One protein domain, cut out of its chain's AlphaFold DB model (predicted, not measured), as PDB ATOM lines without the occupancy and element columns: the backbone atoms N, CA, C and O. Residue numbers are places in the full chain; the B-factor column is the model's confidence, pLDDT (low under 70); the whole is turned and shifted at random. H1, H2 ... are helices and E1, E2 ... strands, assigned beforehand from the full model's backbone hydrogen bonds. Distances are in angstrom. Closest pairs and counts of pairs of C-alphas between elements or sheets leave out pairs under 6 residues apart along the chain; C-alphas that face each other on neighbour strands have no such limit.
ATOM      1  N   CYS A 376      36.376 -43.105 -37.486       87.62
ATOM      2  CA  CYS A 376      37.525 -42.324 -37.047       87.62
ATOM      3  C   CYS A 376      37.500 -42.255 -35.525       87.62
ATOM      4  O   CYS A 376      36.506 -41.821 -34.947       87.62
ATOM      5  N   ASN A 377      38.588 -42.673 -34.889       90.31
ATOM      6  CA  ASN A 377      38.720 -42.695 -33.442       90.31
ATOM      7  C   ASN A 377      40.049 -42.078 -33.016       90.31
ATOM      8  O   ASN A 377      41.051 -42.182 -33.727       90.31
ATOM      9  N   TYR A 378      40.043 -41.443 -31.849       88.88
ATOM     10  CA  TYR A 378      41.187 -40.719 -31.316       88.88
ATOM     11  C   TYR A 378      41.694 -41.347 -30.023       88.88
ATOM     12  O   TYR A 378      40.917 -41.853 -29.208       88.88
ATOM     13  N   PHE A 379      43.006 -41.259 -29.840       87.38
ATOM     14  CA  PHE A 379      43.686 -41.469 -28.569       87.38
ATOM     15  C   PHE A 379      44.469 -40.205 -28.233       87.38
ATOM     16  O   PHE A 379      45.046 -39.580 -29.127       87.38
ATOM     17  N   GLU A 380      44.493 -39.860 -26.954       83.38
ATOM     18  CA  GLU A 380      45.160 -38.671 -26.427       83.38
ATOM     19  C   GLU A 380      46.177 -39.054 -25.351       83.38
ATOM     20  O   GLU A 380      46.144 -40.179 -24.841       83.38
ATOM     21  N   ASP A 381      47.077 -38.122 -25.041       72.75
ATOM     22  CA  ASP A 381      48.043 -38.200 -23.938       72.75
ATOM     23  C   ASP A 381      48.914 -39.477 -23.963       72.75
ATOM     24  O   ASP A 381      49.294 -40.035 -22.928       72.75
ATOM     25  N   LEU A 382      49.236 -39.977 -25.166       79.19
ATOM     26  CA  LEU A 382      50.040 -41.187 -25.317       79.19
ATOM     27  C   LEU A 382      51.470 -40.956 -24.808       79.19
ATOM     28  O   LEU A 382      52.069 -39.893 -24.974       79.19
ATOM     29  N   SER A 383      52.077 -41.996 -24.236       74.06
ATOM     30  CA  SER A 383      53.507 -41.961 -23.912       74.06
ATOM     31  C   SER A 383      54.342 -41.755 -25.185       74.06
ATOM     32  O   SER A 383      54.082 -42.413 -26.195       74.06
ATOM     33  N   LYS A 384      55.432 -40.967 -25.112       73.88
ATOM     34  CA  LYS A 384      56.456 -40.870 -26.183       73.88
ATOM     35  C   LYS A 384      57.021 -42.250 -26.603       73.88
ATOM     36  O   LYS A 384      57.629 -42.362 -27.662       73.88
ATOM     37  N   SER A 385      56.822 -43.304 -25.798       76.81
ATOM     38  CA  SER A 385      57.186 -44.701 -26.099       76.81
ATOM     39  C   SER A 385      56.152 -45.494 -26.924       76.81
ATOM     40  O   SER A 385      56.367 -46.689 -27.162       76.81
ATOM     41  N   ILE A 386      55.030 -44.889 -27.333       83.00
ATOM     42  CA  ILE A 386      54.026 -45.503 -28.216       83.00
ATOM     43  C   ILE A 386      54.381 -45.236 -29.683       83.00
ATOM     44  O   ILE A 386      54.672 -44.112 -30.083       83.00
ATOM     45  N   THR A 387      54.341 -46.288 -30.499       88.75
ATOM     46  CA  THR A 387      54.640 -46.242 -31.937       88.75
ATOM     47  C   THR A 387      53.447 -46.732 -32.761       88.75
ATOM     48  O   THR A 387      52.479 -47.268 -32.210       88.75
ATOM     49  N   ARG A 388      53.502 -46.570 -34.093       89.12
ATOM     50  CA  ARG A 388      52.440 -47.045 -34.998       89.12
ATOM     51  C   ARG A 388      52.258 -48.557 -34.875       89.12
ATOM     52  O   ARG A 388      51.134 -49.033 -34.784       89.12
ATOM     53  N   GLU A 389      53.365 -49.285 -34.793       89.44
ATOM     54  CA  GLU A 389      53.420 -50.745 -34.704       89.44
ATOM     55  C   GLU A 389      52.849 -51.246 -33.368       89.44
ATOM     56  O   GLU A 389      52.166 -52.268 -33.341       89.44
ATOM     57  N   LYS A 390      53.060 -50.510 -32.264       90.12
ATOM     58  CA  LYS A 390      52.423 -50.803 -30.967       90.12
ATOM     59  C   LYS A 390      50.902 -50.658 -31.024       90.12
ATOM     60  O   LYS A 390      50.198 -51.556 -30.569       90.12
ATOM     61  N   LEU A 391      50.401 -49.551 -31.581       90.19
ATOM     62  CA  LEU A 391      48.959 -49.325 -31.747       90.19
ATOM     63  C   LEU A 391      48.329 -50.371 -32.673       90.19
ATOM     64  O   LEU A 391      47.292 -50.941 -32.341       90.19
ATOM     65  N   GLU A 392      48.977 -50.664 -33.802       90.81
ATOM     66  CA  GLU A 392      48.500 -51.667 -34.753       90.81
ATOM     67  C   GLU A 392      48.443 -53.057 -34.114       90.81
ATOM     68  O   GLU A 392      47.416 -53.729 -34.203       90.81
ATOM     69  N   LYS A 393      49.501 -53.460 -33.396       89.12
ATOM     70  CA  LYS A 393      49.541 -54.736 -32.680       89.12
ATOM     71  C   LYS A 393      48.461 -54.825 -31.599       89.12
ATOM     72  O   LYS A 393      47.787 -55.843 -31.502       89.12
ATOM     73  N   ALA A 394      48.249 -53.775 -30.810       89.25
ATOM     74  CA  ALA A 394      47.198 -53.791 -29.795       89.25
ATOM     75  C   ALA A 394      45.798 -53.928 -30.417       89.25
ATOM     76  O   ALA A 394      44.957 -54.659 -29.890       89.25
ATOM     77  N   ILE A 395      45.552 -53.299 -31.574       89.25
ATOM     78  CA  ILE A 395      44.318 -53.506 -32.345       89.25
ATOM     79  C   ILE A 395      44.223 -54.960 -32.829       89.25
ATOM     80  O   ILE A 395      43.207 -55.602 -32.555       89.25
ATOM     81  N   GLN A 396      45.272 -55.493 -33.467       88.88
ATOM     82  CA  GLN A 396      45.387 -56.890 -33.923       88.88
ATOM     83  C   GLN A 396      45.063 -57.898 -32.804       88.88
ATOM     84  O   GLN A 396      44.172 -58.740 -32.967       88.88
ATOM     85  N   ASP A 397      45.712 -57.759 -31.643       85.88
ATOM     86  CA  ASP A 397      45.502 -58.594 -30.455       85.88
ATOM     87  C   ASP A 397      44.069 -58.436 -29.903       85.88
ATOM     88  O   ASP A 397      43.418 -59.421 -29.547       85.88
ATOM     89  N   SER A 398      43.514 -57.216 -29.893       84.06
ATOM     90  CA  SER A 398      42.171 -56.945 -29.353       84.06
ATOM     91  C   SER A 398      41.011 -57.537 -30.171       84.06
ATOM     92  O   SER A 398      39.923 -57.722 -29.602       84.06
ATOM     93  N   ILE A 399      41.239 -57.825 -31.464       82.81
ATOM     94  CA  ILE A 399      40.274 -58.423 -32.409       82.81
ATOM     95  C   ILE A 399      40.623 -59.866 -32.823       82.81
ATOM     96  O   ILE A 399      39.809 -60.511 -33.485       82.81
ATOM     97  N   GLY A 400      41.799 -60.376 -32.442       77.75
ATOM     98  CA  GLY A 400      42.248 -61.743 -32.728       77.75
ATOM     99  C   GLY A 400      42.753 -61.984 -34.158       77.75
ATOM    100  O   GLY A 400      42.635 -63.103 -34.659       77.75
ATOM    101  N   ILE A 401      43.293 -60.965 -34.838       80.12
ATOM    102  CA  ILE A 401      43.757 -61.050 -36.237       80.12
ATOM    103  C   ILE A 401      45.262 -60.771 -36.306       80.12
ATOM    104  O   ILE A 401      45.705 -59.707 -35.902       80.12
ATOM    105  N   LYS A 402      46.047 -61.699 -36.874       77.12
ATOM    106  CA  LYS A 402      47.528 -61.636 -36.887       77.12
ATOM    107  C   LYS A 402      48.145 -60.517 -37.736       77.12
ATOM    108  O   LYS A 402      49.297 -60.172 -37.515       77.12
ATOM    109  N   THR A 403      47.431 -60.035 -38.750       80.75
ATOM    110  CA  THR A 403      47.902 -59.042 -39.731       80.75
ATOM    111  C   THR A 403      46.696 -58.324 -40.319       80.75
ATOM    112  O   THR A 403      45.753 -58.992 -40.752       80.75
ATOM    113  N   ILE A 404      46.724 -56.995 -40.385       79.44
ATOM    114  CA  ILE A 404      45.651 -56.183 -40.974       79.44
ATOM    115  C   ILE A 404      46.190 -55.532 -42.255       79.44
ATOM    116  O   ILE A 404      47.349 -55.140 -42.314       79.44
ATOM    117  N   SER A 405      45.369 -55.451 -43.305       78.56
ATOM    118  CA  SER A 405      45.747 -54.724 -44.524       78.56
ATOM    119  C   SER A 405      45.693 -53.218 -44.274       78.56
ATOM    120  O   SER A 405      44.736 -52.739 -43.664       78.56
ATOM    121  N   SER A 406      46.652 -52.462 -44.814       72.19
ATOM    122  CA  SER A 406      46.633 -50.993 -44.789       72.19
ATOM    123  C   SER A 406      45.338 -50.416 -45.374       72.19
ATOM    124  O   SER A 406      44.829 -49.435 -44.853       72.19
ATOM    125  N   LEU A 407      44.732 -51.090 -46.359       73.19
ATOM    126  CA  LEU A 407      43.433 -50.728 -46.952       73.19
ATOM    127  C   LEU A 407      42.241 -50.818 -45.975       73.19
ATOM    128  O   LEU A 407      41.132 -50.415 -46.313       73.19
ATOM    129  N   LEU A 408      42.432 -51.391 -44.781       78.75
ATOM    130  CA  LEU A 408      41.393 -51.573 -43.762       78.75
ATOM    131  C   LEU A 408      41.676 -50.798 -42.463       78.75
ATOM    132  O   LEU A 408      40.779 -50.687 -41.624       78.75
ATOM    133  N   LEU A 409      42.902 -50.291 -42.284       88.06
ATOM    134  CA  LEU A 409      43.349 -49.617 -41.067       88.06
ATOM    135  C   LEU A 409      44.460 -48.596 -41.365       88.06
ATOM    136  O   LEU A 409      45.589 -48.973 -41.684       88.06
ATOM    137  N   HIS A 410      44.167 -47.310 -41.161       91.56
ATOM    138  CA  HIS A 410      45.185 -46.259 -41.077       91.56
ATOM    139  C   HIS A 410      45.425 -45.840 -39.630       91.56
ATOM    140  O   HIS A 410      44.489 -45.748 -38.837       91.56
ATOM    141  N   ILE A 411      46.683 -45.534 -39.311       92.31
ATOM    142  CA  ILE A 411      47.115 -44.993 -38.019       92.31
ATOM    143  C   ILE A 411      48.023 -43.794 -38.299       92.31
ATOM    144  O   ILE A 411      49.135 -43.945 -38.814       92.31
ATOM    145  N   GLU A 412      47.544 -42.606 -37.944       91.88
ATOM    146  CA  GLU A 412      48.274 -41.343 -38.013       91.88
ATOM    147  C   GLU A 412      48.670 -40.925 -36.590       91.88
ATOM    148  O   GLU A 412      47.815 -40.797 -35.714       91.88
ATOM    149  N   LEU A 413      49.967 -40.719 -36.347       88.31
ATOM    150  CA  LEU A 413      50.500 -40.294 -35.048       88.31
ATOM    151  C   LEU A 413      51.004 -38.856 -35.130       88.31
ATOM    152  O   LEU A 413      51.952 -38.571 -35.866       88.31
ATOM    153  N   ASN A 414      50.427 -37.965 -34.328       81.75
ATOM    154  CA  ASN A 414      50.960 -36.625 -34.135       81.75
ATOM    155  C   ASN A 414      51.953 -36.642 -32.962       81.75
ATOM    156  O   ASN A 414      51.568 -36.645 -31.795       81.75
ATOM    157  N   LYS A 415      53.253 -36.642 -33.279       74.75
ATOM    158  CA  LYS A 415      54.336 -36.652 -32.279       74.75
ATOM    159  C   LYS A 415      54.483 -35.349 -31.482       74.75
ATOM    160  O   LYS A 415      55.183 -35.355 -30.479       74.75
ATOM    161  N   GLN A 416      53.871 -34.245 -31.919       67.94
ATOM    162  CA  GLN A 416      53.929 -32.968 -31.196       67.94
ATOM    163  C   GLN A 416      52.900 -32.933 -30.063       67.94
ATOM    164  O   GLN A 416      53.215 -32.483 -28.968       67.94
ATOM    165  N   THR A 417      51.689 -33.446 -30.311       69.94
ATOM    166  CA  THR A 417      50.610 -33.515 -29.310       69.94
ATOM    167  C   THR A 417      50.520 -34.863 -28.593       69.94
ATOM    168  O   THR A 417      49.757 -34.991 -27.648       69.94
ATOM    169  N   ASN A 418      51.298 -35.865 -29.018       80.06
ATOM    170  CA  ASN A 418      51.209 -37.267 -28.582       80.06
ATOM    171  C   ASN A 418      49.823 -37.906 -28.807       80.06
ATOM    172  O   ASN A 418      49.463 -38.884 -28.155       80.06
ATOM    173  N   ASN A 419      49.059 -37.388 -29.770       86.69
ATOM    174  CA  ASN A 419      47.733 -37.895 -30.109       86.69
ATOM    175  C   ASN A 419      47.796 -38.849 -31.311       86.69
ATOM    176  O   ASN A 419      48.603 -38.667 -32.228       86.69
ATOM    177  N   ALA A 420      46.897 -39.833 -31.351       90.31
ATOM    178  CA  ALA A 420      46.697 -40.697 -32.514       90.31
ATOM    179  C   ALA A 420      45.302 -40.505 -33.116       90.31
ATOM    180  O   ALA A 420      44.314 -40.392 -32.392       90.31
ATOM    181  N   CYS A 421      45.224 -40.546 -34.444       92.56
ATOM    182  CA  CYS A 421      43.988 -40.723 -35.195       92.56
ATOM    183  C   CYS A 421      44.037 -42.078 -35.901       92.56
ATOM    184  O   CYS A 421      45.005 -42.393 -36.599       92.56
ATOM    185  N   ILE A 422      42.993 -42.881 -35.713       92.81
ATOM    186  CA  ILE A 422      42.872 -44.210 -36.301       92.81
ATOM    187  C   ILE A 422      41.610 -44.260 -37.154       92.81
ATOM    188  O   ILE A 422      40.509 -44.017 -36.658       92.81
ATOM    189  N   ILE A 423      41.784 -44.594 -38.434       90.38
ATOM    190  CA  ILE A 423      40.695 -44.853 -39.378       90.38
ATOM    191  C   ILE A 423      40.592 -46.366 -39.549       90.38
ATOM    192  O   ILE A 423      41.510 -46.980 -40.090       90.38
ATOM    193  N   ALA A 424      39.500 -46.975 -39.089       86.06
ATOM    194  CA  ALA A 424      39.290 -48.421 -39.152       86.06
ATOM    195  C   ALA A 424      38.002 -48.745 -39.915       86.06
ATOM    196  O   ALA A 424      36.941 -48.219 -39.582       86.06
ATOM    197  N   SER A 425      38.074 -49.626 -40.916       77.88
ATOM    198  CA  SER A 425      36.879 -50.086 -41.640       77.88
ATOM    199  C   SER A 425      35.942 -50.896 -40.738       77.88
ATOM    200  O   SER A 425      36.366 -51.473 -39.733       77.88
ATOM    201  N   ASP A 426      34.667 -51.001 -41.112       67.81
ATOM    202  CA  ASP A 426      33.637 -51.701 -40.331       67.81
ATOM    203  C   ASP A 426      33.957 -53.185 -40.054       67.81
ATOM    204  O   ASP A 426      33.511 -53.745 -39.050       67.81
ATOM    205  N   ILE A 427      34.803 -53.805 -40.883       65.44
ATOM    206  CA  ILE A 427      35.342 -55.160 -40.690       65.44
ATOM    207  C   ILE A 427      36.326 -55.213 -39.505       65.44
ATOM    208  O   ILE A 427      36.330 -56.183 -38.740       65.44
ATOM    209  N   VAL A 428      37.145 -54.167 -39.340       71.81
ATOM    210  CA  VAL A 428      38.220 -54.068 -38.340       71.81
ATOM    211  C   VAL A 428      37.752 -53.391 -37.049       71.81
ATOM    212  O   VAL A 428      38.243 -53.761 -35.984       71.81
ATOM    213  N   ARG A 429      36.770 -52.474 -37.087       72.12
ATOM    214  CA  ARG A 429      36.338 -51.623 -35.949       72.12
ATOM    215  C   ARG A 429      35.868 -52.351 -34.679       72.12
ATOM    216  O   ARG A 429      35.550 -51.696 -33.697       72.12
ATOM    217  N   LYS A 430      35.821 -53.688 -34.652       71.44
ATOM    218  CA  LYS A 430      35.380 -54.510 -33.503       71.44
ATOM    219  C   LYS A 430      36.047 -54.121 -32.174       71.44
ATOM    220  O   LYS A 430      35.418 -54.265 -31.129       71.44
ATOM    221  N   TRP A 431      37.276 -53.602 -32.207       77.81
ATOM    222  CA  TRP A 431      38.004 -53.114 -31.031       77.81
ATOM    223  C   TRP A 431      37.307 -51.949 -30.305       77.81
ATOM    224  O   TRP A 431      37.374 -51.885 -29.078       77.81
ATOM    225  N   THR A 432      36.571 -51.082 -31.013       75.25
ATOM    226  CA  THR A 432      35.905 -49.906 -30.414       75.25
ATOM    227  C   THR A 432      34.803 -50.278 -29.423       75.25
ATOM    228  O   THR A 432      34.550 -49.535 -28.480       75.25
ATOM    229  N   THR A 433      34.210 -51.471 -29.563       70.88
ATOM    230  CA  THR A 433      33.129 -51.980 -28.693       70.88
ATOM    231  C   THR A 433      33.504 -52.097 -27.212       70.88
ATOM    232  O   THR A 433      32.615 -52.180 -26.368       70.88
ATOM    233  N   LYS A 434      34.803 -52.092 -26.882       68.00
ATOM    234  CA  LYS A 434      35.313 -52.148 -25.502       68.00
ATOM    235  C   LYS A 434      35.448 -50.767 -24.848       68.00
ATOM    236  O   LYS A 434      35.591 -50.703 -23.635       68.00
ATOM    237  N   GLY A 435      35.443 -49.673 -25.617       75.06
ATOM    238  CA  GLY A 435      35.654 -48.302 -25.120       75.06
ATOM    239  C   GLY A 435      37.090 -47.963 -24.679       75.06
ATOM    240  O   GLY A 435      37.413 -46.790 -24.513       75.06
ATOM    241  N   PHE A 436      37.970 -48.957 -24.541       82.25
ATOM    242  CA  PHE A 436      39.391 -48.805 -24.223       82.25
ATOM    243  C   PHE A 436      40.250 -49.822 -24.993       82.25
ATOM    244  O   PHE A 436      39.777 -50.898 -25.373       82.25
ATOM    245  N   LEU A 437      41.529 -49.495 -25.177       87.38
ATOM    246  CA  LEU A 437      42.567 -50.363 -25.736       87.38
ATOM    247  C   LEU A 437      43.716 -50.488 -24.723       87.38
ATOM    248  O   LEU A 437      44.072 -49.497 -24.093       87.38
ATOM    249  N   TYR A 438      44.303 -51.675 -24.553       82.69
ATOM    250  CA  TYR A 438      45.477 -51.842 -23.686       82.69
ATOM    251  C   TYR A 438      46.772 -51.563 -24.461       82.69
ATOM    252  O   TYR A 438      47.009 -52.181 -25.498       82.69
ATOM    253  N   LEU A 439      47.620 -50.672 -23.938       83.00
ATOM    254  CA  LEU A 439      48.984 -50.407 -24.412       83.00
ATOM    255  C   LEU A 439      49.946 -50.449 -23.224       83.00
ATOM    256  O   LEU A 439      49.702 -49.778 -22.225       83.00
ATOM    257  N   ASP A 440      51.033 -51.219 -23.337       79.56
ATOM    258  CA  ASP A 440      52.023 -51.424 -22.264       79.56
ATOM    259  C   ASP A 440      51.341 -51.683 -20.889       79.56
ATOM    260  O   ASP A 440      51.594 -50.994 -19.900       79.56
ATOM    261  N   ASP A 441      50.391 -52.633 -20.878       76.75
ATOM    262  CA  ASP A 441      49.502 -53.040 -19.769       76.75
ATOM    263  C   ASP A 441      48.573 -51.958 -19.167       76.75
ATOM    264  O   ASP A 441      47.832 -52.227 -18.218       76.75
ATOM    265  N   LYS A 442      48.515 -50.752 -19.746       77.25
ATOM    266  CA  LYS A 442      47.600 -49.674 -19.330       77.25
ATOM    267  C   LYS A 442      46.384 -49.565 -20.261       77.25
ATOM    268  O   LYS A 442      46.565 -49.556 -21.478       77.25
ATOM    269  N   PRO A 443      45.148 -49.443 -19.737       84.00
ATOM    270  CA  PRO A 443      43.982 -49.138 -20.559       84.00
ATOM    271  C   PRO A 443      43.994 -47.659 -20.964       84.00
ATOM    272  O   PRO A 443      44.110 -46.782 -20.109       84.00
ATOM    273  N   ILE A 444      43.832 -47.379 -22.256       83.50
ATOM    274  CA  ILE A 444      43.672 -46.027 -22.801       83.50
ATOM    275  C   ILE A 444      42.302 -45.924 -23.472       83.50
ATOM    276  O   ILE A 444      41.931 -46.772 -24.288       83.50
ATOM    277  N   SER A 445      41.539 -44.898 -23.099       79.62
ATOM    278  CA  SER A 445      40.179 -44.656 -23.585       79.62
ATOM    279  C   SER A 445      40.146 -44.327 -25.077       79.62
ATOM    280  O   SER A 445      40.977 -43.574 -25.580       79.62
ATOM    281  N   ILE A 446      39.135 -44.848 -25.769       83.44
ATOM    282  CA  ILE A 446      38.882 -44.598 -27.189       83.44
ATOM    283  C   ILE A 446      37.914 -43.417 -27.293       83.44
ATOM    284  O   ILE A 446      36.775 -43.516 -26.836       83.44
ATOM    285  N   LYS A 447      38.342 -42.303 -27.894       80.62
ATOM    286  CA  LYS A 447      37.505 -41.105 -28.075       80.62
ATOM    287  C   LYS A 447      36.912 -41.033 -29.492       80.62
ATOM    288  O   LYS A 447      37.502 -41.517 -30.461       80.62
ATOM    289  N   GLU A 448      35.735 -40.417 -29.625       74.25
ATOM    290  CA  GLU A 448      35.097 -40.121 -30.926       74.25
ATOM    291  C   GLU A 448      35.531 -38.766 -31.510       74.25
ATOM    292  O   GLU A 448      35.493 -38.566 -32.721       74.25
ATOM    293  N   ASN A 449      35.964 -37.838 -30.654       74.25
ATOM    294  CA  ASN A 449      36.472 -36.512 -31.005       74.25
ATOM    295  C   ASN A 449      37.681 -36.206 -30.113       74.25
ATOM    296  O   ASN A 449      37.729 -36.707 -28.989       74.25
ATOM    297  N   LEU A 450      38.610 -35.367 -30.580       71.75
ATOM    298  CA  LEU A 450      39.623 -34.795 -29.693       71.75
ATOM    299  C   LEU A 450      38.973 -33.827 -28.695       71.75
ATOM    300  O   LEU A 450      38.112 -33.030 -29.080       71.75
ATOM    301  N   THR A 451      39.416 -33.850 -27.440       72.12
ATOM    302  CA  THR A 451      39.133 -32.770 -26.484       72.12
ATOM    303  C   THR A 451      40.091 -31.596 -26.683       72.12
ATOM    304  O   THR A 451      41.294 -31.774 -26.857       72.12
TER     305      THR A 451
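Overview. This is residues 376 to 451 of the 962 residues of the protein "Hypothetical protein" of Rotaria sordida (UniProt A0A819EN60). What does the model look like? A small three-stranded sheet forms a wall, E1 - E3 - E2, with H1 slantwise over one face and the short H2 over the same face; the opposite face has no named helix. The hairpin E4 and E5 stands next to H1, with E4 close to that helix. What is it made of? The printed part has 76 residues with two named helices and five named strands, in the order E1 H1 E2 E3 H2 E4 E5; both sheets are antiparallel and the class is mixed, helices and strands. How compact is it? It is compact and rounded, with a radius of gyration of the C-alphas of 11.3 A and spans of 29 by 24 by 21 A.

Along the chain. Where is the larger sheet? E3 is residues 419 to 425, 20.0 A long, E2 is residues 409 to 414, 16.6 A, and E1 is residues 376 to 379, 10.5 A, beginning at C-alpha 376 (37.525, -42.324, -37.047). Where are the helices? H1, residues 388 to 399, is 16.9 A long and begins at C-alpha 388 (52.440, -47.045, -34.998); H2 is residues 429 to 434, 10.5 A. Where is the second sheet? E4, residues 436 to 439, is 9.7 A long, and E5, residues 442 to 445, is 9.9 A and ends at C-alpha 445 (40.179, -44.656, -23.585).

Arrangement. How are the strands joined? E3 is the inner strand: N 422 and O 377 are 2.9 A apart towards E1, and N 412 and O 421 are 2.9 A apart towards E2, its hairpin partner. In the hairpin E4 and E5, N 444 and O 437 are 2.8 A apart. How do the helices stand? H1 is on the sheet at a height of 10.1 A, over E3 and E2, at 44 degrees to E3 on the local plane. E1, H1 and E2 form a split strand-helix-strand unit, two strands running the same way with E3 between them, and its crossover is right-handed. H1 touches H2 with residues 395 to 399 alone, about perpendicular at 75 degrees; the closest C-alphas, of Ser 398 and Trp 431, are 5.9 A apart. What do H1 and the second sheet share? The closest C-alphas of H1 and E4, Ala 394 and Leu 439, are 6.6 A apart, while H1 and E5 are apart. Are the helix backbones in order? In H1 every O i to N i+4 pair is within hydrogen-bond range; in H2 0 of 2 are, but 3 of 3 O i to N i+3 pairs are.

Size, cuts and confidence. How large is it? The two C-alphas farthest apart, of Lys 402 and Thr 451, are 31.8 A apart. Is anything missing or long? The printed part has no cut, and no link is long. Where is confidence low? The mean pLDDT of the printed part is 81.2; residues 416 to 417, 426 to 427 and 434 are under 70.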